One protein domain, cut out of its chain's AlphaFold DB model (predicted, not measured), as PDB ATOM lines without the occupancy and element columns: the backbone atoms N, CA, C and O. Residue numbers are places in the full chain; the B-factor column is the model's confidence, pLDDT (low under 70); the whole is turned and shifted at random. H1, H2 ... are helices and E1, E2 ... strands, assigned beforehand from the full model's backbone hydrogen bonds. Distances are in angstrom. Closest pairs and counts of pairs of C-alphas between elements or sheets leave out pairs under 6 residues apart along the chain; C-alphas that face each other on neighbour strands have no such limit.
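This is residues 270 to 452 of the 490 residues of the protein "APX1 protein" of Symbiodinium natans (UniProt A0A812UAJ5). Little of this domain is regular structure: a small curled sheet, E5-E4-E3-E6, antiparallel, sits in the middle of long loops, with hairpin E1-E2 near one end of E4 and touching helices H1 and H4 off to another side. The 183 printed residues hold H1 E1 E2 E3 E4 H2 E5 H3 E6 H4, a mixed class with 54 residues in named elements. It is compact, radius of gyration of the C-alphas 17.7 A, spanning 50 by 36 by 33 A.

Start at E4, residues 339 to 347: it forms a hairpin with E3, residues 323 to 329, N 342 to O 326 being 2.8 A. H1, residues 288 to 293, touches H4, residues 448 to 452; their closest C-alphas, Tyr 290 and Val 451, are 5.9 A apart. H2, residues 375 to 379, is not on the sheet.

Find C-alpha 339 at (176.696, 89.222, 121.975); E4 runs 24.9 A to C-alpha 347 at (177.283, 104.342, 141.694).

The printed part has no cut. Long links are E4 to H2, H2 to E5, the latter strand being residues 394 to 396, and H3, residues 407 to 410, to E6, residues 435 to 437. Fifty residues have pLDDT under 70, among them 354 to 374.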
ATOM      1  N   GLU A 270     180.229  77.076 128.721       77.75
ATOM      2  CA  GLU A 270     180.680  75.811 128.144       77.75
ATOM      3  C   GLU A 270     179.585  75.117 127.318       77.75
ATOM      4  O   GLU A 270     179.899  74.335 126.427       77.75
ATOM      5  N   VAL A 271     178.312  75.415 127.596       79.19
ATOM      6  CA  VAL A 271     177.148  74.827 126.915       79.19
ATOM      7  C   VAL A 271     176.659  75.712 125.769       79.19
ATOM      8  O   VAL A 271     176.482  75.240 124.652       79.19
ATOM      9  N   SER A 272     176.436  76.991 126.060       81.25
ATOM     10  CA  SER A 272     175.695  77.930 125.206       81.25
ATOM     11  C   SER A 272     176.544  79.079 124.659       81.25
ATOM     12  O   SER A 272     176.048  79.900 123.901       81.25
ATOM     13  N   GLY A 273     177.800  79.217 125.101       82.00
ATOM     14  CA  GLY A 273     178.650  80.373 124.787       82.00
ATOM     15  C   GLY A 273     178.314  81.650 125.573       82.00
ATOM     16  O   GLY A 273     179.199  82.479 125.782       82.00
ATOM     17  N   PHE A 274     177.084  81.795 126.073       87.19
ATOM     18  CA  PHE A 274     176.668  82.925 126.903       87.19
ATOM     19  C   PHE A 274     177.208  82.830 128.335       87.19
ATOM     20  O   PHE A 274     177.365  81.745 128.899       87.19
ATOM     21  N   LYS A 275     177.497  83.984 128.937       87.56
ATOM     22  CA  LYS A 275     178.158  84.110 130.243       87.56
ATOM     23  C   LYS A 275     177.233  84.787 131.256       87.56
ATOM     24  O   LYS A 275     176.377  85.588 130.887       87.56
ATOM     25  N   TYR A 276     177.492  84.512 132.535       89.50
ATOM     26  CA  TYR A 276     176.828  85.104 133.702       89.50
ATOM     27  C   TYR A 276     175.341  84.741 133.848       89.50
ATOM     28  O   TYR A 276     174.947  83.626 133.519       89.50
ATOM     29  N   ASN A 277     174.526  85.636 134.414       90.50
ATOM     30  CA  ASN A 277     173.129  85.378 134.754       90.50
ATOM     31  C   ASN A 277     172.227  86.420 134.095       90.50
ATOM     32  O   ASN A 277     172.694  87.506 133.744       90.50
ATOM     33  N   TRP A 278     170.924  86.138 134.029       93.31
ATOM     34  CA  TRP A 278     169.948  87.203 133.816       93.31
ATOM     35  C   TRP A 278     170.008  88.192 134.974       93.31
ATOM     36  O   TRP A 278     170.457  89.315 134.796       93.31
ATOM     37  N   LYS A 279     169.689  87.745 136.192       89.94
ATOM     38  CA  LYS A 279     169.819  88.553 137.413       89.94
ATOM     39  C   LYS A 279     170.781  87.949 138.428       89.94
ATOM     40  O   LYS A 279     171.013  86.740 138.442       89.94
ATOM     41  N   PHE A 280     171.292  88.783 139.331       84.75
ATOM     42  CA  PHE A 280     172.243  88.374 140.367       84.75
ATOM     43  C   PHE A 280     171.701  87.195 141.199       84.75
ATOM     44  O   PHE A 280     172.315  86.123 141.278       84.75
ATOM     45  N   SER A 281     170.493  87.361 141.742       88.75
ATOM     46  CA  SER A 281     169.798  86.330 142.521       88.75
ATOM     47  C   SER A 281     168.949  85.444 141.626       88.75
ATOM     48  O   SER A 281     167.735  85.602 141.513       88.75
ATOM     49  N   HIS A 282     169.628  84.511 140.982       91.44
ATOM     50  CA  HIS A 282     169.119  83.641 139.931       91.44
ATOM     51  C   HIS A 282     168.342  82.404 140.420       91.44
ATOM     52  O   HIS A 282     168.000  81.549 139.610       91.44
ATOM     53  N   ARG A 283     168.074  82.235 141.723       93.88
ATOM     54  CA  ARG A 283     167.300  81.077 142.234       93.88
ATOM     55  C   ARG A 283     165.899  81.431 142.735       93.88
ATOM     56  O   ARG A 283     165.132  80.529 143.047       93.88
ATOM     57  N   ILE A 284     165.574  82.718 142.835       94.69
ATOM     58  CA  ILE A 284     164.291  83.199 143.367       94.69
ATOM     59  C   ILE A 284     163.366  83.631 142.231       94.69
ATOM     60  O   ILE A 284     163.785  84.385 141.358       94.69
ATOM     61  N   PHE A 285     162.116  83.175 142.232       97.44
ATOM     62  CA  PHE A 285     161.151  83.512 141.181       97.44
ATOM     63  C   PHE A 285     160.362  84.772 141.551       97.44
ATOM     64  O   PHE A 285     159.653  84.760 142.552       97.44
ATOM     65  N   ASN A 286     160.534  85.856 140.785       96.94
ATOM     66  CA  ASN A 286     159.913  87.176 140.983       96.94
ATOM     67  C   ASN A 286     160.015  88.034 139.705       96.94
ATOM     68  O   ASN A 286     160.639  87.607 138.733       96.94
ATOM     69  N   ASN A 287     159.464  89.252 139.692       97.31
ATOM     70  CA  ASN A 287     159.470  90.106 138.491       97.31
ATOM     71  C   ASN A 287     160.825  90.793 138.196       97.31
ATOM     72  O   ASN A 287     160.900  91.704 137.366       97.31
ATOM     73  N   GLY A 288     161.912  90.364 138.850       95.44
ATOM     74  CA  GLY A 288     163.243  90.957 138.728       95.44
ATOM     75  C   GLY A 288     163.801  90.974 137.301       95.44
ATOM     76  O   GLY A 288     164.533  91.898 136.965       95.44
ATOM     77  N   TYR A 289     163.413  90.018 136.449       96.75
ATOM     78  CA  TYR A 289     163.750  90.012 135.019       96.75
ATOM     79  C   TYR A 289     163.271  91.284 134.295       96.75
ATOM     80  O   TYR A 289     164.062  91.956 133.634       96.75
ATOM     81  N   TYR A 290     162.007  91.678 134.479       97.75
ATOM     82  CA  TYR A 290     161.459  92.883 133.843       97.75
ATOM     83  C   TYR A 290     162.031  94.151 134.456       97.75
ATOM     84  O   TYR A 290     162.431  95.060 133.737       97.75
ATOM     85  N   ARG A 291     162.157  94.185 135.789       95.19
ATOM     86  CA  ARG A 291     162.792  95.312 136.489       95.19
ATOM     87  C   ARG A 291     164.208  95.566 135.988       95.19
ATOM     88  O   ARG A 291     164.632  96.715 135.881       95.19
ATOM     89  N   LEU A 292     164.926  94.495 135.667       92.69
ATOM     90  CA  LEU A 292     166.232  94.555 135.042       92.69
ATOM     91  C   LEU A 292     166.147  95.089 133.603       92.69
ATOM     92  O   LEU A 292     166.825  96.072 133.310       92.69
ATOM     93  N   LEU A 293     165.293  94.521 132.738       93.25
ATOM     94  CA  LEU A 293     165.082  94.976 131.349       93.25
ATOM     95  C   LEU A 293     164.795  96.483 131.234       93.25
ATOM     96  O   LEU A 293     165.310  97.158 130.330       93.25
ATOM     97  N   THR A 294     164.005  97.017 132.164       92.94
ATOM     98  CA  THR A 294     163.608  98.432 132.212       92.94
ATOM     99  C   THR A 294     164.548  99.291 133.063       92.94
ATOM    100  O   THR A 294     164.287 100.473 133.264       92.94
ATOM    101  N   LEU A 295     165.645  98.722 133.578       91.00
ATOM    102  CA  LEU A 295     166.628  99.398 134.432       91.00
ATOM    103  C   LEU A 295     166.008 100.084 135.666       91.00
ATOM    104  O   LEU A 295     166.475 101.152 136.080       91.00
ATOM    105  N   LYS A 296     164.978  99.487 136.291       91.94
ATOM    106  CA  LYS A 296     164.413 100.029 137.537       91.94
ATOM    107  C   LYS A 296     165.524 100.201 138.579       91.94
ATOM    108  O   LYS A 296     166.470  99.409 138.693       91.94
ATOM    109  N   ARG A 297     165.402 101.271 139.363       89.00
ATOM    110  CA  ARG A 297     166.356 101.601 140.422       89.00
ATOM    111  C   ARG A 297     166.144 100.656 141.601       89.00
ATOM    112  O   ARG A 297     165.309 100.904 142.464       89.00
ATOM    113  N   ASP A 298     166.907  99.572 141.599       86.81
ATOM    114  CA  ASP A 298     167.013  98.608 142.694       86.81
ATOM    115  C   ASP A 298     168.397  98.649 143.350       86.81
ATOM    116  O   ASP A 298     169.387  99.034 142.708       86.81
ATOM    117  N   TRP A 299     168.451  98.198 144.608       82.62
ATOM    118  CA  TRP A 299     169.688  97.996 145.357       82.62
ATOM    119  C   TRP A 299     170.640  97.035 144.639       82.62
ATOM    120  O   TRP A 299     170.224  95.973 144.175       82.62
ATOM    121  N   ALA A 300     171.924  97.390 144.613       78.94
ATOM    122  CA  ALA A 300     172.996  96.538 144.109       78.94
ATOM    123  C   ALA A 300     173.880  96.075 145.278       78.94
ATOM    124  O   ALA A 300     174.566  96.911 145.876       78.94
ATOM    125  N   PRO A 301     173.872  94.780 145.633       76.44
ATOM    126  CA  PRO A 301     174.639  94.281 146.763       76.44
ATOM    127  C   PRO A 301     176.143  94.354 146.492       76.44
ATOM    128  O   PRO A 301     176.633  93.972 145.432       76.44
ATOM    129  N   THR A 302     176.900  94.781 147.495       75.12
ATOM    130  CA  THR A 302     178.363  94.696 147.487       75.12
ATOM    131  C   THR A 302     178.823  93.337 148.025       75.12
ATOM    132  O   THR A 302     178.067  92.584 148.654       75.12
ATOM    133  N   GLY A 303     180.109  93.037 147.844       70.69
ATOM    134  CA  GLY A 303     180.760  91.922 148.534       70.69
ATOM    135  C   GLY A 303     180.930  92.133 150.047       70.69
ATOM    136  O   GLY A 303     181.121  91.153 150.764       70.69
ATOM    137  N   ALA A 304     180.841  93.374 150.539       72.81
ATOM    138  CA  ALA A 304     181.141  93.729 151.923       72.81
ATOM    139  C   ALA A 304     179.958  93.457 152.867       72.81
ATOM    140  O   ALA A 304     178.800  93.760 152.564       72.81
ATOM    141  N   VAL A 305     180.272  92.904 154.040       75.38
ATOM    142  CA  VAL A 305     179.324  92.656 155.131       75.38
ATOM    143  C   VAL A 305     179.873  93.308 156.393       75.38
ATOM    144  O   VAL A 305     180.982  92.993 156.813       75.38
ATOM    145  N   VAL A 306     179.098  94.207 156.994       75.00
ATOM    146  CA  VAL A 306     179.471  94.968 158.194       75.00
ATOM    147  C   VAL A 306     178.401  94.735 159.251       75.00
ATOM    148  O   VAL A 306     177.213  94.885 158.973       75.00
ATOM    149  N   ASN A 307     178.805  94.327 160.458       78.00
ATOM    150  CA  ASN A 307     177.886  93.984 161.555       78.00
ATOM    151  C   ASN A 307     176.788  92.987 161.135       78.00
ATOM    152  O   ASN A 307     175.622  93.123 161.500       78.00
ATOM    153  N   GLY A 308     177.154  92.007 160.303       73.12
ATOM    154  CA  GLY A 308     176.227  91.004 159.779       73.12
ATOM    155  C   GLY A 308     175.281  91.500 158.680       73.12
ATOM    156  O   GLY A 308     174.527  90.689 158.155       73.12
ATOM    157  N   LYS A 309     175.334  92.778 158.280       74.94
ATOM    158  CA  LYS A 309     174.520  93.354 157.202       74.94
ATOM    159  C   LYS A 309     175.350  93.535 155.934       74.94
ATOM    160  O   LYS A 309     176.422  94.135 155.962       74.94
ATOM    161  N   ARG A 310     174.841  93.042 154.804       77.44
ATOM    162  CA  ARG A 310     175.443  93.302 153.491       77.44
ATOM    163  C   ARG A 310     175.222  94.760 153.090       77.44
ATOM    164  O   ARG A 310     174.107  95.267 153.206       77.44
ATOM    165  N   LEU A 311     176.279  95.423 152.628       79.50
ATOM    166  CA  LEU A 311     176.198  96.796 152.123       79.50
ATOM    167  C   LEU A 311     175.754  96.814 150.660       79.50
ATOM    168  O   LEU A 311     176.002  95.853 149.930       79.50
ATOM    169  N   ASN A 312     175.151  97.922 150.230       82.25
ATOM    170  CA  ASN A 312     174.740  98.155 148.848       82.25
ATOM    171  C   ASN A 312     175.536  99.308 148.236       82.25
ATOM    172  O   ASN A 312     175.844 100.279 148.926       82.25
ATOM    173  N   TYR A 313     175.798  99.230 146.933       82.81
ATOM    174  CA  TYR A 313     176.202 100.398 146.162       82.81
ATOM    175  C   TYR A 313     175.066 101.426 146.149       82.81
ATOM    176  O   TYR A 313     173.884 101.064 146.089       82.81
ATOM    177  N   LYS A 314     175.443 102.704 146.189       87.50
ATOM    178  CA  LYS A 314     174.544 103.863 146.250       87.50
ATOM    179  C   LYS A 314     174.917 104.869 145.177       87.50
ATOM    180  O   LYS A 314     176.078 104.917 144.783       87.50
ATOM    181  N   ASP A 315     173.969 105.663 144.699       90.25
ATOM    182  CA  ASP A 315     174.292 106.817 143.862       90.25
ATOM    183  C   ASP A 315     174.938 107.952 144.679       90.25
ATOM    184  O   ASP A 315     175.182 107.826 145.882       90.25
ATOM    185  N   ILE A 316     175.202 109.079 144.013       91.75
ATOM    186  CA  ILE A 316     175.800 110.262 144.636       91.75
ATOM    187  C   ILE A 316     174.973 110.840 145.788       91.75
ATOM    188  O   ILE A 316     175.543 111.492 146.650       91.75
ATOM    189  N   ASN A 317     173.670 110.570 145.856       92.12
ATOM    190  CA  ASN A 317     172.783 111.059 146.911       92.12
ATOM    191  C   ASN A 317     172.558 110.013 148.016       92.12
ATOM    192  O   ASN A 317     171.809 110.260 148.955       92.12
ATOM    193  N   GLY A 318     173.187 108.837 147.920       89.50
ATOM    194  CA  GLY A 318     172.980 107.744 148.869       89.50
ATOM    195  C   GLY A 318     171.787 106.840 148.534       89.50
ATOM    196  O   GLY A 318     171.442 105.975 149.342       89.50
ATOM    197  N   GLU A 319     171.188 107.007 147.355       90.50
ATOM    198  CA  GLU A 319     169.974 106.325 146.898       90.50
ATOM    199  C   GLU A 319     170.284 105.147 145.957       90.50
ATOM    200  O   GLU A 319     171.437 104.838 145.646       90.50
ATOM    201  N   HIS A 320     169.245 104.454 145.478       89.12
ATOM    202  CA  HIS A 320     169.391 103.319 144.557       89.12
ATOM    203  C   HIS A 320     170.131 103.733 143.269       89.12
ATOM    204  O   HIS A 320     169.644 104.616 142.557       89.12
ATOM    205  N   PRO A 321     171.239 103.079 142.882       88.12
ATOM    206  CA  PRO A 321     172.023 103.506 141.729       88.12
ATOM    207  C   PRO A 321     171.282 103.274 140.401       88.12
ATOM    208  O   PRO A 321     170.693 102.194 140.209       88.12
ATOM    209  N   PRO A 322     171.304 104.249 139.468       89.69
ATOM    210  CA  PRO A 322     170.774 104.051 138.125       89.69
ATOM    211  C   PRO A 322     171.586 102.988 137.373       89.69
ATOM    212  O   PRO A 322     172.769 102.766 137.641       89.69
ATOM    213  N   GLY A 323     170.919 102.293 136.455       87.62
ATOM    214  CA  GLY A 323     171.547 101.310 135.580       87.62
ATOM    215  C   GLY A 323     171.768 101.862 134.176       87.62
ATOM    216  O   GLY A 323     171.035 102.745 133.737       87.62
ATOM    217  N   VAL A 324     172.747 101.305 133.468       85.12
ATOM    218  CA  VAL A 324     172.969 101.521 132.033       85.12
ATOM    219  C   VAL A 324     173.226 100.183 131.350       85.12
ATOM    220  O   VAL A 324     173.788  99.270 131.957       85.12
ATOM    221  N   TRP A 325     172.818 100.061 130.087       85.62
ATOM    222  CA  TRP A 325     173.123  98.890 129.270       85.62
ATOM    223  C   TRP A 325     174.407  99.111 128.468       85.62
ATOM    224  O   TRP A 325     174.552 100.096 127.741       85.62
ATOM    225  N   VAL A 326     175.326  98.158 128.572       80.88
ATOM    226  CA  VAL A 326     176.569  98.113 127.802       80.88
ATOM    227  C   VAL A 326     176.553  96.840 126.981       80.88
ATOM    228  O   VAL A 326     176.394  95.751 127.526       80.88
ATOM    229  N   ALA A 327     176.708  96.960 125.669       80.25
ATOM    230  CA  ALA A 327     176.773  95.780 124.827       80.25
ATOM    231  C   ALA A 327     178.188  95.196 124.826       80.25
ATOM    232  O   ALA A 327     179.193  95.914 124.773       80.25
ATOM    233  N   GLU A 328     178.243  93.874 124.912       80.19
ATOM    234  CA  GLU A 328     179.451  93.101 125.136       80.19
ATOM    235  C   GLU A 328     179.546  91.985 124.094       80.19
ATOM    236  O   GLU A 328     178.636  91.174 123.922       80.19
ATOM    237  N   SER A 329     180.679  91.966 123.396       79.06
ATOM    238  CA  SER A 329     181.091  90.924 122.459       79.06
ATOM    239  C   SER A 329     181.998  89.939 123.187       79.06
ATOM    240  O   SER A 329     183.039  90.328 123.728       79.06
ATOM    241  N   TRP A 330     181.626  88.657 123.193       79.69
ATOM    242  CA  TRP A 330     182.459  87.623 123.810       79.69
ATOM    243  C   TRP A 330     183.567  87.101 122.906       79.69
ATOM    244  O   TRP A 330     184.540  86.573 123.438       79.69
ATOM    245  N   ARG A 331     183.467  87.320 121.586       78.38
ATOM    246  CA  ARG A 331     184.482  86.944 120.584       78.38
ATOM    247  C   ARG A 331     184.814  85.453 120.575       78.38
ATOM    248  O   ARG A 331     185.908  85.067 120.177       78.38
ATOM    249  N   ASP A 332     183.861  84.641 121.010       77.00
ATOM    250  CA  ASP A 332     183.959  83.188 120.981       77.00
ATOM    251  C   ASP A 332     183.505  82.633 119.610       77.00
ATOM    252  O   ASP A 332     183.804  81.487 119.295       77.00
ATOM    253  N   LEU A 333     182.830  83.445 118.777       73.00
ATOM    254  CA  LEU A 333     182.359  83.100 117.429       73.00
ATOM    255  C   LEU A 333     183.054  83.944 116.338       73.00
ATOM    256  O   LEU A 333     183.422  85.095 116.596       73.00
ATOM    257  N   PRO A 334     183.164  83.446 115.087       71.44
ATOM    258  CA  PRO A 334     183.776  84.166 113.963       71.44
ATOM    259  C   PRO A 334     183.174  85.542 113.651       71.44
ATOM    260  O   PRO A 334     183.885  86.427 113.184       71.44
ATOM    261  N   ASN A 335     181.884  85.751 113.930       70.62
ATOM    262  CA  ASN A 335     181.218  87.050 113.768       70.62
ATOM    263  C   ASN A 335     181.491  88.029 114.933       70.62
ATOM    264  O   ASN A 335     180.906  89.108 114.983       70.62
ATOM    265  N   GLY A 336     182.349  87.659 115.890       74.31
ATOM    266  CA  GLY A 336     182.616  88.417 117.113       74.31
ATOM    267  C   GLY A 336     181.628  88.136 118.252       74.31
ATOM    268  O   GLY A 336     181.800  88.677 119.343       74.31
ATOM    269  N   GLY A 337     180.616  87.294 118.046       76.69
ATOM    270  CA  GLY A 337     179.654  86.901 119.075       76.69
ATOM    271  C   GLY A 337     180.184  85.843 120.065       76.69
ATOM    272  O   GLY A 337     181.380  85.559 120.079       76.69
ATOM    273  N   PRO A 338     179.312  85.252 120.903       81.81
ATOM    274  CA  PRO A 338     177.947  85.708 121.127       81.81
ATOM    275  C   PRO A 338     177.943  87.125 121.718       81.81
ATOM    276  O   PRO A 338     178.872  87.521 122.425       81.81
ATOM    277  N   PHE A 339     176.914  87.901 121.390       83.00
ATOM    278  CA  PHE A 339     176.696  89.222 121.975       83.00
ATOM    279  C   PHE A 339     175.699  89.109 123.127       83.00
ATOM    280  O   PHE A 339     174.702  88.397 123.022       83.00
ATOM    281  N   GLN A 340     175.965  89.826 124.212       87.00
ATOM    282  CA  GLN A 340     175.027  90.049 125.313       87.00
ATOM    283  C   GLN A 340     175.006  91.536 125.641       87.00
ATOM    284  O   GLN A 340     175.967  92.258 125.369       87.00
ATOM    285  N   VAL A 341     173.929  91.998 126.263       86.44
ATOM    286  CA  VAL A 341     173.939  93.304 126.923       86.44
ATOM    287  C   VAL A 341     174.128  93.081 128.413       86.44
ATOM    288  O   VAL A 341     173.485  92.225 129.015       86.44
ATOM    289  N   VAL A 342     175.061  93.815 129.000       86.94
ATOM    290  CA  VAL A 342     175.411  93.756 130.415       86.94
ATOM    291  C   VAL A 342     174.917  95.025 131.079       86.94
ATOM    292  O   VAL A 342     175.171  96.129 130.592       86.94
ATOM    293  N   LYS A 343     174.222  94.881 132.203       87.31
ATOM    294  CA  LYS A 343     173.867  96.023 133.031       87.31
ATOM    295  C   LYS A 343     175.090  96.442 133.832       87.31
ATOM    296  O   LYS A 343     175.692  95.630 134.529       87.31
ATOM    297  N   LYS A 344     175.407  97.730 133.772       84.19
ATOM    298  CA  LYS A 344     176.295  98.392 134.730       84.19
ATOM    299  C   LYS A 344     175.466  99.260 135.661       84.19
ATOM    300  O   LYS A 344     174.408  99.768 135.275       84.19
ATOM    301  N   LYS A 345     175.955  99.466 136.877       83.81
ATOM    302  CA  LYS A 345     175.397 100.436 137.825       83.81
ATOM    303  C   LYS A 345     176.284 101.666 137.871       83.81
ATOM    304  O   LYS A 345     177.487 101.529 138.035       83.81
ATOM    305  N   VAL A 346     175.700 102.855 137.768       85.88
ATOM    306  CA  VAL A 346     176.432 104.108 137.993       85.88
ATOM    307  C   VAL A 346     176.281 104.454 139.467       85.88
ATOM    308  O   VAL A 346     175.201 104.839 139.910       85.88
ATOM    309  N   ALA A 347     177.334 104.236 140.243       86.56
ATOM    310  CA  ALA A 347     177.283 104.342 141.694       86.56
ATOM    311  C   ALA A 347     178.530 105.038 142.252       86.56
ATOM    312  O   ALA A 347     179.485 105.320 141.532       86.56
ATOM    313  N   CYS A 348     178.500 105.308 143.547       82.38
ATOM    314  CA  CYS A 348     179.632 105.672 144.376       82.38
ATOM    315  C   CYS A 348     180.362 104.429 144.889       82.38
ATOM    316  O   CYS A 348     179.760 103.371 145.106       82.38
ATOM    317  N   THR A 349     181.646 104.601 145.209       74.94
ATOM    318  CA  THR A 349     182.349 103.708 146.142       74.94
ATOM    319  C   THR A 349     181.570 103.627 147.471       74.94
ATOM    320  O   THR A 349     181.061 104.658 147.920       74.94
ATOM    321  N   PRO A 350     181.447 102.451 148.124       75.50
ATOM    322  CA  PRO A 350     180.665 102.309 149.357       75.50
ATOM    323  C   PRO A 350     181.322 103.031 150.549       75.50
ATOM    324  O   PRO A 350     182.130 102.448 151.264       75.50
ATOM    325  N   CYS A 351     180.972 104.299 150.777       80.31
ATOM    326  CA  CYS A 351     181.521 105.118 151.868       80.31
ATOM    327  C   CYS A 351     181.013 104.748 153.270       80.31
ATOM    328  O   CYS A 351     181.461 105.304 154.269       80.31
ATOM    329  N   ASP A 352     180.067 103.813 153.356       80.50
ATOM    330  CA  ASP A 352     179.553 103.236 154.597       80.50
ATOM    331  C   ASP A 352     180.270 101.937 155.007       80.50
ATOM    332  O   ASP A 352     179.984 101.382 156.071       80.50
ATOM    333  N   ALA A 353     181.218 101.456 154.200       74.25
ATOM    334  CA  ALA A 353     182.126 100.389 154.594       74.25
ATOM    335  C   ALA A 353     183.314 100.949 155.396       74.25
ATOM    336  O   ALA A 353     183.868 101.990 155.041       74.25
ATOM    337  N   PRO A 354     183.756 100.261 156.463       68.56
ATOM    338  CA  PRO A 354     184.954 100.668 157.174       68.56
ATOM    339  C   PRO A 354     186.204 100.490 156.280       68.56
ATOM    340  O   PRO A 354     186.237  99.565 155.457       68.56
ATOM    341  N   PRO A 355     187.243 101.339 156.436       62.34
ATOM    342  CA  PRO A 355     188.421 101.357 155.554       62.34
ATOM    343  C   PRO A 355     189.192 100.028 155.468       62.34
ATOM    344  O   PRO A 355     189.904  99.767 154.508       62.34
ATOM    345  N   ASP A 356     189.061  99.149 156.460       58.84
ATOM    346  CA  ASP A 356     189.718  97.838 156.511       58.84
ATOM    347  C   ASP A 356     188.933  96.714 155.795       58.84
ATOM    348  O   ASP A 356     189.514  95.685 155.444       58.84
ATOM    349  N   HIS A 357     187.631  96.905 155.540       54.22
ATOM    350  CA  HIS A 357     186.749  95.967 154.813       54.22
ATOM    351  C   HIS A 357     186.587  96.325 153.327       54.22
ATOM    352  O   HIS A 357     185.986  95.583 152.540       54.22
ATOM    353  N   ALA A 358     187.167  97.454 152.941       52.44
ATOM    354  CA  ALA A 358     187.344  97.908 151.585       52.44
ATOM    355  C   ALA A 358     188.369  97.036 150.841       52.44
ATOM    356  O   ALA A 358     189.566  97.310 150.827       52.44
ATOM    357  N   TRP A 359     187.925  96.001 150.130       50.78
ATOM    358  CA  TRP A 359     188.786  95.306 149.155       50.78
ATOM    359  C   TRP A 359     189.309  96.250 148.048       50.78
ATOM    360  O   TRP A 359     190.262  95.905 147.350       50.78
ATOM    361  N   TRP A 360     188.719  97.446 147.920       52.69
ATOM    362  CA  TRP A 360     189.165  98.540 147.058       52.69
ATOM    363  C   TRP A 360     190.364  99.341 147.602       52.69
ATOM    364  O   TRP A 360     191.100  99.897 146.796       52.69
ATOM    365  N   ASP A 361     190.651  99.340 148.910       41.53
ATOM    366  CA  ASP A 361     191.817 100.060 149.466       41.53
ATOM    367  C   ASP A 361     193.153  99.322 149.247       41.53
ATOM    368  O   ASP A 361     194.228  99.891 149.432       41.53
ATOM    369  N   LYS A 362     193.124  98.052 148.814       41.84
ATOM    370  CA  LYS A 362     194.345  97.242 148.631       41.84
ATOM    371  C   LYS A 362     195.058  97.421 147.294       41.84
ATOM    372  O   LYS A 362     196.184  96.943 147.157       41.84
ATOM    373  N   TYR A 363     194.447  98.076 146.312       40.41
ATOM    374  CA  TYR A 363     195.011  98.160 144.968       40.41
ATOM    375  C   TYR A 363     194.904  99.584 144.434       40.41
ATOM    376  O   TYR A 363     193.808 100.061 144.222       40.41
ATOM    377  N   SER A 364     196.027 100.245 144.137       39.81
ATOM    378  CA  SER A 364     196.051 101.527 143.403       39.81
ATOM    379  C   SER A 364     195.647 101.381 141.928       39.81
ATOM    380  O   SER A 364     195.449 102.365 141.215       39.81
ATOM    381  N   VAL A 365     195.514 100.138 141.464       42.06
ATOM    382  CA  VAL A 365     195.137  99.770 140.106       42.06
ATOM    383  C   VAL A 365     194.334  98.478 140.180       42.06
ATOM    384  O   VAL A 365     194.812  97.484 140.723       42.06
ATOM    385  N   SER A 366     193.117  98.465 139.639       44.38
ATOM    386  CA  SER A 366     192.347  97.228 139.490       44.38
ATOM    387  C   SER A 366     193.185  96.175 138.755       44.38
ATOM    388  O   SER A 366     194.098  96.508 137.995       44.38
ATOM    389  N   ARG A 367     192.821  94.893 138.884       38.31
ATOM    390  CA  ARG A 367     193.414  93.780 138.110       38.31
ATOM    391  C   ARG A 367     193.425  94.023 136.583       38.31
ATOM    392  O   ARG A 367     194.123  93.324 135.860       38.31
ATOM    393  N   TRP A 368     192.670  95.019 136.116       41.22
ATOM    394  CA  TRP A 368     192.495  95.438 134.727       41.22
ATOM    395  C   TRP A 368     193.131  96.800 134.394       41.22
ATOM    396  O   TRP A 368     192.791  97.394 133.373       41.22
ATOM    397  N   GLY A 369     194.015  97.336 135.242       37.28
ATOM    398  CA  GLY A 369     194.762  98.566 134.945       37.28
ATOM    399  C   GLY A 369     193.972  99.874 135.096       37.28
ATOM    400  O   GLY A 369     194.497 100.933 134.767       37.28
ATOM    401  N   ARG A 370     192.731  99.839 135.604       47.22
ATOM    402  CA  ARG A 370     191.969 101.061 135.938       47.22
ATOM    403  C   ARG A 370     192.386 101.614 137.309       47.22
ATOM    404  O   ARG A 370     192.489 100.790 138.221       47.22
ATOM    405  N   PRO A 371     192.579 102.936 137.482       47.06
ATOM    406  CA  PRO A 371     192.830 103.539 138.792       47.06
ATOM    407  C   PRO A 371     191.704 103.161 139.756       47.06
ATOM    408  O   PRO A 371     190.532 103.334 139.418       47.06
ATOM    409  N   VAL A 372     192.036 102.629 140.930       52.59
ATOM    410  CA  VAL A 372     191.050 102.513 142.013       52.59
ATOM    411  C   VAL A 372     191.143 103.807 142.802       52.59
ATOM    412  O   VAL A 372     192.216 104.174 143.282       52.59
ATOM    413  N   MET A 373     190.043 104.548 142.865       58.81
ATOM    414  CA  MET A 373     189.991 105.790 143.629       58.81
ATOM    415  C   MET A 373     190.122 105.468 145.124       58.81
ATOM    416  O   MET A 373     189.415 104.600 145.633       58.81
ATOM    417  N   ASN A 374     191.030 106.158 145.820       66.81
ATOM    418  CA  ASN A 374     191.295 105.971 147.249       66.81
ATOM    419  C   ASN A 374     190.017 106.235 148.069       66.81
ATOM    420  O   ASN A 374     189.423 107.306 147.926       66.81
ATOM    421  N   HIS A 375     189.621 105.308 148.953       72.56
ATOM    422  CA  HIS A 375     188.433 105.463 149.803       72.56
ATOM    423  C   HIS A 375     188.443 106.791 150.570       72.56
ATOM    424  O   HIS A 375     187.430 107.482 150.639       72.56
ATOM    425  N   THR A 376     189.612 107.203 151.066       76.69
ATOM    426  CA  THR A 376     189.785 108.480 151.772       76.69
ATOM    427  C   THR A 376     189.380 109.660 150.891       76.69
ATOM    428  O   THR A 376     188.656 110.538 151.345       76.69
ATOM    429  N   PHE A 377     189.787 109.682 149.621       81.56
ATOM    430  CA  PHE A 377     189.402 110.749 148.691       81.56
ATOM    431  C   PHE A 377     187.899 110.726 148.382       81.56
ATOM    432  O   PHE A 377     187.261 111.775 148.325       81.56
ATOM    433  N   CYS A 378     187.327 109.534 148.215       82.44
ATOM    434  CA  CYS A 378     185.918 109.393 147.866       82.44
ATOM    435  C   CYS A 378     184.956 109.685 149.014       82.44
ATOM    436  O   CYS A 378     183.815 110.042 148.738       82.44
ATOM    437  N   CYS A 379     185.393 109.509 150.262       84.56
ATOM    438  CA  CYS A 379     184.506 109.421 151.423       84.56
ATOM    439  C   CYS A 379     184.828 110.430 152.537       84.56
ATOM    440  O   CYS A 379     184.232 110.369 153.609       84.56
ATOM    441  N   THR A 380     185.756 111.366 152.309       84.50
ATOM    442  CA  THR A 380     186.054 112.467 153.245       84.50
ATOM    443  C   THR A 380     185.782 113.826 152.605       84.50
ATOM    444  O   THR A 380     185.784 113.949 151.383       84.50
ATOM    445  N   ASN A 381     185.538 114.853 153.432       87.00
ATOM    446  CA  ASN A 381     185.260 116.233 152.995       87.00
ATOM    447  C   ASN A 381     184.151 116.331 151.929       87.00
ATOM    448  O   ASN A 381     184.282 117.050 150.939       87.00
ATOM    449  N   LEU A 382     183.069 115.574 152.128       89.62
ATOM    450  CA  LEU A 382     181.966 115.483 151.177       89.62
ATOM    451  C   LEU A 382     181.209 116.809 151.070       89.62
ATOM    452  O   LEU A 382     180.992 117.502 152.065       89.62
ATOM    453  N   GLN A 383     180.787 117.138 149.849       90.88
ATOM    454  CA  GLN A 383     179.838 118.223 149.613       90.88
ATOM    455  C   GLN A 383     178.510 117.906 150.313       90.88
ATOM    456  O   GLN A 383     178.117 116.742 150.414       90.88
ATOM    457  N   GLU A 384     177.822 118.937 150.802       92.12
ATOM    458  CA  GLU A 384     176.544 118.770 151.496       92.12
ATOM    459  C   GLU A 384     175.536 118.007 150.619       92.12
ATOM    460  O   GLU A 384     175.340 118.336 149.452       92.12
ATOM    461  N   GLY A 385     174.925 116.960 151.181       88.69
ATOM    462  CA  GLY A 385     173.969 116.099 150.479       88.69
ATOM    463  C   GLY A 385     174.584 114.990 149.616       88.69
ATOM    464  O   GLY A 385     173.843 114.118 149.168       88.69
ATOM    465  N   HIS A 386     175.905 114.961 149.414       92.88
ATOM    466  CA  HIS A 386     176.559 113.892 148.657       92.88
ATOM    467  C   HIS A 386     177.022 112.735 149.552       92.88
ATOM    468  O   HIS A 386     177.645 112.928 150.594       92.88
ATOM    469  N   PHE A 387     176.767 111.509 149.097       91.56
ATOM    470  CA  PHE A 387     177.244 110.266 149.697       91.56
ATOM    471  C   PHE A 387     178.722 109.986 149.386       91.56
ATOM    472  O   PHE A 387     179.402 109.347 150.184       91.56
ATOM    473  N   CYS A 388     179.227 110.468 148.248       89.31
ATOM    474  CA  CYS A 388     180.643 110.396 147.895       89.31
ATOM    475  C   CYS A 388     181.089 111.623 147.090       89.31
ATOM    476  O   CYS A 388     180.267 112.402 146.605       89.31
ATOM    477  N   ASN A 389     182.400 111.794 146.923       88.12
ATOM    478  CA  ASN A 389     182.951 112.782 146.000       88.12
ATOM    479  C   ASN A 389     182.413 112.527 144.570       88.12
ATOM    480  O   ASN A 389     182.524 111.389 144.105       88.12
ATOM    481  N   PRO A 390     181.873 113.538 143.852       88.06
ATOM    482  CA  PRO A 390     181.363 113.374 142.488       88.06
ATOM    483  C   PRO A 390     182.341 112.705 141.517       88.06
ATOM    484  O   PRO A 390     181.918 111.956 140.639       88.06
ATOM    485  N   GLU A 391     183.648 112.930 141.688       83.19
ATOM    486  CA  GLU A 391     184.670 112.298 140.846       83.19
ATOM    487  C   GLU A 391     184.704 110.777 141.029       83.19
ATOM    488  O   GLU A 391     185.058 110.058 140.102       83.19
ATOM    489  N   CYS A 392     184.270 110.272 142.184       80.56
ATOM    490  CA  CYS A 392     184.206 108.849 142.497       80.56
ATOM    491  C   CYS A 392     182.942 108.147 141.996       80.56
ATOM    492  O   CYS A 392     182.775 106.955 142.271       80.56
ATOM    493  N   VAL A 393     182.062 108.831 141.261       83.56
ATOM    494  CA  VAL A 393     180.926 108.185 140.597       83.56
ATOM    495  C   VAL A 393     181.417 107.461 139.348       83.56
ATOM    496  O   VAL A 393     182.006 108.065 138.455       83.56
ATOM    497  N   HIS A 394     181.169 106.157 139.264       78.25
ATOM    498  CA  HIS A 394     181.595 105.355 138.121       78.25
ATOM    499  C   HIS A 394     180.670 104.172 137.842       78.25
ATOM    500  O   HIS A 394     179.806 103.815 138.641       78.25
ATOM    501  N   GLU A 395     180.852 103.582 136.662       77.88
ATOM    502  CA  GLU A 395     180.189 102.345 136.264       77.88
ATOM    503  C   GLU A 395     180.828 101.144 136.968       77.88
ATOM    504  O   GLU A 395     182.019 100.864 136.803       77.88
ATOM    505  N   PHE A 396     180.012 100.411 137.713       70.50
ATOM    506  CA  PHE A 396     180.365  99.161 138.360       70.50
ATOM    507  C   PHE A 396     179.714  97.976 137.663       70.50
ATOM    508  O   PHE A 396     178.563  98.034 137.219       70.50
ATOM    509  N   ASP A 397     180.460  96.879 137.658       64.25
ATOM    510  CA  ASP A 397     179.912  95.538 137.537       64.25
ATOM    511  C   ASP A 397     179.403  95.058 138.898       64.25
ATOM    512  O   ASP A 397     180.042  95.300 139.929       64.25
ATOM    513  N   ASP A 398     178.284  94.333 138.909       58.94
ATOM    514  CA  ASP A 398     177.720  93.741 140.124       58.94
ATOM    515  C   ASP A 398     178.637  92.613 140.648       58.94
ATOM    516  O   ASP A 398     178.499  91.443 140.309       58.94
ATOM    517  N   ALA A 399     179.636  92.969 141.464       50.03
ATOM    518  CA  ALA A 399     180.452  92.061 142.283       50.03
ATOM    519  C   ALA A 399     180.996  90.795 141.567       50.03
ATOM    520  O   ALA A 399     181.100  89.727 142.170       50.03
ATOM    521  N   GLY A 400     181.364  90.904 140.285       51.72
ATOM    522  CA  GLY A 400     181.909  89.795 139.486       51.72
ATOM    523  C   GLY A 400     180.872  88.816 138.915       51.72
ATOM    524  O   GLY A 400     181.257  87.852 138.254       51.72
ATOM    525  N   ILE A 401     179.576  89.061 139.128       62.44
ATOM    526  CA  ILE A 401     178.462  88.354 138.491       62.44
ATOM    527  C   ILE A 401     177.667  89.387 137.700       62.44
ATOM    528  O   ILE A 401     176.888  90.148 138.262       62.44
ATOM    529  N   HIS A 402     177.867  89.425 136.387       75.06
ATOM    530  CA  HIS A 402     177.173  90.400 135.558       75.06
ATOM    531  C   HIS A 402     175.695  90.015 135.408       75.06
ATOM    532  O   HIS A 402     175.369  88.861 135.122       75.06
ATOM    533  N   GLU A 403     174.802  90.986 135.587       88.44
ATOM    534  CA  GLU A 403     173.414  90.874 135.148       88.44
ATOM    535  C   GLU A 403     173.359  91.164 133.652       88.44
ATOM    536  O   GLU A 403     173.871  92.187 133.182       88.44
ATOM    537  N   THR A 404     172.788  90.245 132.885       90.69
ATOM    538  CA  THR A 404     172.880  90.268 131.427       90.69
ATOM    539  C   THR A 404     171.546  89.953 130.774       90.69
ATOM    540  O   THR A 404     170.666  89.358 131.384       90.69
ATOM    541  N   MET A 405     171.393  90.357 129.521       92.44
ATOM    542  CA  MET A 405     170.260  89.987 128.681       92.44
ATOM    543  C   MET A 405     170.778  89.506 127.332       92.44
ATOM    544  O   MET A 405     171.789  90.012 126.822       92.44
ATOM    545  N   LEU A 406     170.086  88.526 126.757       91.94
ATOM    546  CA  LEU A 406     170.308  88.118 125.379       91.94
ATOM    547  C   LEU A 406     169.715  89.156 124.415       91.94
ATOM    548  O   LEU A 406     168.833  89.929 124.808       91.94
ATOM    549  N   PRO A 407     170.141  89.165 123.139       88.75
ATOM    550  CA  PRO A 407     169.456  89.911 122.088       88.75
ATOM    551  C   PRO A 407     167.943  89.654 122.070       88.75
ATOM    552  O   PRO A 407     167.172  90.615 122.035       88.75
ATOM    553  N   SER A 408     167.522  88.394 122.213       91.50
ATOM    554  CA  SER A 408     166.107  88.000 122.258       91.50
ATOM    555  C   SER A 408     165.348  88.525 123.485       91.50
ATOM    556  O   SER A 408     164.141  88.739 123.409       91.50
ATOM    557  N   ASP A 409     166.036  88.781 124.602       94.81
ATOM    558  CA  ASP A 409     165.440  89.351 125.814       94.81
ATOM    559  C   ASP A 409     165.267  90.869 125.679       94.81
ATOM    560  O   ASP A 409     164.159  91.406 125.751       94.81
ATOM    561  N   ILE A 410     166.377  91.588 125.464       91.25
ATOM    562  CA  ILE A 410     166.369  93.057 125.465       91.25
ATOM    563  C   ILE A 410     165.544  93.615 124.306       91.25
ATOM    564  O   ILE A 410     164.961  94.696 124.434       91.25
ATOM    565  N   SER A 411     165.420  92.851 123.215       90.00
ATOM    566  CA  SER A 411     164.628  93.244 122.052       90.00
ATOM    567  C   SER A 411     163.117  93.248 122.282       90.00
ATOM    568  O   SER A 411     162.397  93.859 121.497       90.00
ATOM    569  N   LEU A 412     162.622  92.649 123.374       92.56
ATOM    570  CA  LEU A 412     161.219  92.786 123.787       92.56
ATOM    571  C   LEU A 412     160.914  94.179 124.346       92.56
ATOM    572  O   LEU A 412     159.768  94.622 124.321       92.56
ATOM    573  N   HIS A 413     161.941  94.882 124.824       91.75
ATOM    574  CA  HIS A 413     161.814  96.218 125.388       91.75
ATOM    575  C   HIS A 413     162.342  97.305 124.439       91.75
ATOM    576  O   HIS A 413     161.702  98.345 124.281       91.75
ATOM    577  N   ARG A 414     163.483  97.068 123.777       85.38
ATOM    578  CA  ARG A 414     164.216  98.066 122.976       85.38
ATOM    579  C   ARG A 414     164.612  97.530 121.604       85.38
ATOM    580  O   ARG A 414     165.118  96.426 121.493       85.38
ATOM    581  N   GLN A 415     164.502  98.334 120.552       78.50
ATOM    582  CA  GLN A 415     164.892  97.931 119.189       78.50
ATOM    583  C   GLN A 415     166.411  98.041 118.928       78.50
ATOM    584  O   GLN A 415     166.852  98.921 118.190       78.50
ATOM    585  N   LEU A 416     167.215  97.152 119.525       70.00
ATOM    586  CA  LEU A 416     168.689  97.221 119.472       70.00
ATOM    587  C   LEU A 416     169.347  96.314 118.413       70.00
ATOM    588  O   LEU A 416     170.479  96.572 118.004       70.00
ATOM    589  N   PHE A 417     168.659  95.271 117.944       71.06
ATOM    590  CA  PHE A 417     169.187  94.265 117.013       71.06
ATOM    591  C   PHE A 417     168.233  94.174 115.820       71.06
ATOM    592  O   PHE A 417     167.137  93.667 115.983       71.06
ATOM    593  N   GLN A 418     168.578  94.725 114.650       62.62
ATOM    594  CA  GLN A 418     167.604  94.906 113.549       62.62
ATOM    595  C   GLN A 418     167.803  93.954 112.356       62.62
ATOM    596  O   GLN A 418     166.887  93.798 111.555       62.62
ATOM    597  N   ASN A 419     168.949  93.264 112.257       64.06
ATOM    598  CA  ASN A 419     169.226  92.315 111.163       64.06
ATOM    599  C   ASN A 419     169.154  90.839 111.579       64.06
ATOM    600  O   ASN A 419     169.351  89.956 110.745       64.06
ATOM    601  N   GLY A 420     168.893  90.555 112.858       60.16
ATOM    602  CA  GLY A 420     168.772  89.187 113.363       60.16
ATOM    603  C   GLY A 420     170.053  88.346 113.265       60.16
ATOM    604  O   GLY A 420     169.948  87.125 113.303       60.16
ATOM    605  N   ASP A 421     171.222  88.974 113.124       64.69
ATOM    606  CA  ASP A 421     172.562  88.362 113.137       64.69
ATOM    607  C   ASP A 421     173.219  88.408 114.533       64.69
ATOM    608  O   ASP A 421     174.387  88.048 114.701       64.69
ATOM    609  N   GLY A 422     172.470  88.875 115.537       66.88
ATOM    610  CA  GLY A 422     172.941  89.070 116.904       66.88
ATOM    611  C   GLY A 422     173.868  90.269 117.092       66.88
ATOM    612  O   GLY A 422     174.339  90.470 118.207       66.88
ATOM    613  N   VAL A 423     174.131  91.076 116.057       71.94
ATOM    614  CA  VAL A 423     175.005  92.252 116.153       71.94
ATOM    615  C   VAL A 423     174.154  93.491 116.467       71.94
ATOM    616  O   VAL A 423     173.240  93.811 115.701       71.94
ATOM    617  N   PRO A 424     174.421  94.228 117.563       68.31
ATOM    618  CA  PRO A 424     173.651  95.432 117.863       68.31
ATOM    619  C   PRO A 424     173.886  96.519 116.807       68.31
ATOM    620  O   PRO A 424     175.020  96.767 116.384       68.31
ATOM    621  N   GLN A 425     172.811  97.188 116.395       63.41
ATOM    622  CA  GLN A 425     172.816  98.175 115.313       63.41
ATOM    623  C   GLN A 425     172.504  99.582 115.805       63.41
ATOM    624  O   GLN A 425     171.884  99.771 116.844       63.41
ATOM    625  N   GLY A 426     172.947 100.593 115.050       53.97
ATOM    626  CA  GLY A 426     172.725 102.001 115.402       53.97
ATOM    627  C   GLY A 426     173.589 102.507 116.561       53.97
ATOM    628  O   GLY A 426     173.501 103.675 116.926       53.97
ATOM    629  N   CYS A 427     174.453 101.659 117.115       57.06
ATOM    630  CA  CYS A 427     175.391 102.013 118.166       57.06
ATOM    631  C   CYS A 427     176.626 102.688 117.550       57.06
ATOM    632  O   CYS A 427     177.171 102.205 116.553       57.06
ATOM    633  N   GLY A 428     177.055 103.827 118.111       51.38
ATOM    634  CA  GLY A 428     178.270 104.533 117.678       51.38
ATOM    635  C   GLY A 428     179.498 103.613 117.651       51.38
ATOM    636  O   GLY A 428     179.471 102.542 118.252       51.38
ATOM    637  N   ARG A 429     180.569 104.018 116.939       50.19
ATOM    638  CA  ARG A 429     181.772 103.192 116.690       50.19
ATOM    639  C   ARG A 429     182.132 102.331 117.902       50.19
ATOM    640  O   ARG A 429     182.634 102.833 118.906       50.19
ATOM    641  N   TRP A 430     181.936 101.027 117.747       58.00
ATOM    642  CA  TRP A 430     182.560 100.021 118.581       58.00
ATOM    643  C   TRP A 430     184.061 100.306 118.611       58.00
ATOM    644  O   TRP A 430     184.706 100.357 117.560       58.00
ATOM    645  N   GLY A 431     184.628 100.538 119.797       51.75
ATOM    646  CA  GLY A 431     186.084 100.594 119.920       51.75
ATOM    647  C   GLY A 431     186.699  99.291 119.395       51.75
ATOM    648  O   GLY A 431     185.996  98.291 119.250       51.75
ATOM    649  N   GLY A 432     188.018  99.242 119.178       51.03
ATOM    650  CA  GLY A 432     188.712  98.028 118.694       51.03
ATOM    651  C   GLY A 432     188.470  96.757 119.533       51.03
ATOM    652  O   GLY A 432     188.808  95.654 119.109       51.03
ATOM    653  N   ASN A 433     187.831  96.900 120.701       52.66
ATOM    654  CA  ASN A 433     187.413  95.833 121.600       52.66
ATOM    655  C   ASN A 433     185.946  95.357 121.448       52.66
ATOM    656  O   ASN A 433     185.558  94.475 122.201       52.66
ATOM    657  N   PHE A 434     185.152  95.855 120.486       60.81
ATOM    658  CA  PHE A 434     183.715  95.519 120.331       60.81
ATOM    659  C   PHE A 434     182.914  95.647 121.641       60.81
ATOM    660  O   PHE A 434     182.013  94.868 121.933       60.81
ATOM    661  N   LYS A 435     183.263  96.668 122.431       56.91
ATOM    662  CA  LYS A 435     182.543  97.101 123.631       56.91
ATOM    663  C   LYS A 435     182.134  98.553 123.460       56.91
ATOM    664  O   LYS A 435     182.929  99.348 122.944       56.91
ATOM    665  N   GLY A 436     180.941  98.906 123.918       57.69
ATOM    666  CA  GLY A 436     180.484 100.288 123.895       57.69
ATOM    667  C   GLY A 436     179.150 100.484 124.612       57.69
ATOM    668  O   GLY A 436     178.375  99.530 124.733       57.69
ATOM    669  N   PRO A 437     178.876 101.707 125.099       55.84
ATOM    670  CA  PRO A 437     177.550 102.053 125.585       55.84
ATOM    671  C   PRO A 437     176.535 101.886 124.453       55.84
ATOM    672  O   PRO A 437     176.808 102.243 123.301       55.84
ATOM    673  N   LEU A 438     175.353 101.369 124.785       56.88
ATOM    674  CA  LEU A 438     174.235 101.348 123.853       56.88
ATOM    675  C   LEU A 438     173.662 102.767 123.751       56.88
ATOM    676  O   LEU A 438     172.747 103.132 124.477       56.88
ATOM    677  N   ASN A 439     174.244 103.600 122.889       54.50
ATOM    678  CA  ASN A 439     173.679 104.903 122.529       54.50
ATOM    679  C   ASN A 439     172.973 104.793 121.170       54.50
ATOM    680  O   ASN A 439     173.326 105.485 120.214       54.50
ATOM    681  N   CYS A 440     172.069 103.818 121.055       55.91
ATOM    682  CA  CYS A 440     171.581 103.301 119.779       55.91
ATOM    683  C   CYS A 440     170.161 103.793 119.504       55.91
ATOM    684  O   CYS A 440     169.264 102.983 119.336       55.91
ATOM    685  N   GLY A 441     169.941 105.116 119.473       50.81
ATOM    686  CA  GLY A 441     168.665 105.704 119.031       50.81
ATOM    687  C   GLY A 441     167.424 104.983 119.576       50.81
ATOM    688  O   GLY A 441     166.531 104.643 118.799       50.81
ATOM    689  N   ASP A 442     167.438 104.686 120.879       61.69
ATOM    690  CA  ASP A 442     166.538 103.747 121.543       61.69
ATOM    691  C   ASP A 442     165.065 104.050 121.253       61.69
ATOM    692  O   ASP A 442     164.518 105.071 121.675       61.69
ATOM    693  N   LYS A 443     164.401 103.120 120.567       70.38
ATOM    694  CA  LYS A 443     162.943 103.082 120.462       70.38
ATOM    695  C   LYS A 443     162.411 101.915 121.272       70.38
ATOM    696  O   LYS A 443     162.968 100.814 121.221       70.38
ATOM    697  N   TYR A 444     161.309 102.161 121.973       78.94
ATOM    698  CA  TYR A 444     160.526 101.097 122.581       78.94
ATOM    699  C   TYR A 444     160.065 100.116 121.502       78.94
ATOM    700  O   TYR A 444     159.664 100.509 120.401       78.94
ATOM    701  N   PHE A 445     160.163  98.827 121.808       83.38
ATOM    702  CA  PHE A 445     159.571  97.793 120.974       83.38
ATOM    703  C   PHE A 445     158.059  97.710 121.213       83.38
ATOM    704  O   PHE A 445     157.555  98.187 122.225       83.38
ATOM    705  N   THR A 446     157.325  97.097 120.282       87.31
ATOM    706  CA  THR A 446     155.849  97.111 120.280       87.31
ATOM    707  C   THR A 446     155.226  96.476 121.530       87.31
ATOM    708  O   THR A 446     154.139  96.865 121.934       87.31
ATOM    709  N   VAL A 447     155.918  95.527 122.175       94.12
ATOM    710  CA  VAL A 447     155.480  94.915 123.446       94.12
ATOM    711  C   VAL A 447     156.169  95.520 124.682       94.12
ATOM    712  O   VAL A 447     155.983  95.028 125.791       94.12
ATOM    713  N   GLY A 448     156.937  96.602 124.518       94.75
ATOM    714  CA  GLY A 448     157.711  97.234 125.590       94.75
ATOM    715  C   GLY A 448     156.851  97.800 126.723       94.75
ATOM    716  O   GLY A 448     157.269  97.765 127.875       94.75
ATOM    717  N   GLU A 449     155.625  98.241 126.435       95.38
ATOM    718  CA  GLU A 449     154.681  98.699 127.467       95.38
ATOM    719  C   GLU A 449     154.263  97.564 128.414       95.38
ATOM    720  O   GLU A 449     154.134  97.780 129.616       95.38
ATOM    721  N   VAL A 450     154.133  96.333 127.902       98.06
ATOM    722  CA  VAL A 450     153.854  95.145 128.729       98.06
ATOM    723  C   VAL A 450     155.051  94.821 129.627       98.06
ATOM    724  O   VAL A 450     154.876  94.448 130.785       98.06
ATOM    725  N   VAL A 451     156.278  94.996 129.120       98.12
ATOM    726  CA  VAL A 451     157.508  94.825 129.915       98.12
ATOM    727  C   VAL A 451     157.531  95.816 131.085       98.12
ATOM    728  O   VAL A 451     157.812  95.415 132.213       98.12
ATOM    729  N   GLU A 452     157.209  97.090 130.838       97.38
ATOM    730  CA  GLU A 452     157.122  98.118 131.888       97.38
ATOM    731  C   GLU A 452     156.016  97.807 132.903       97.38
ATOM    732  O   GLU A 452     156.258  97.859 134.112       97.38
TER     733      GLU A 452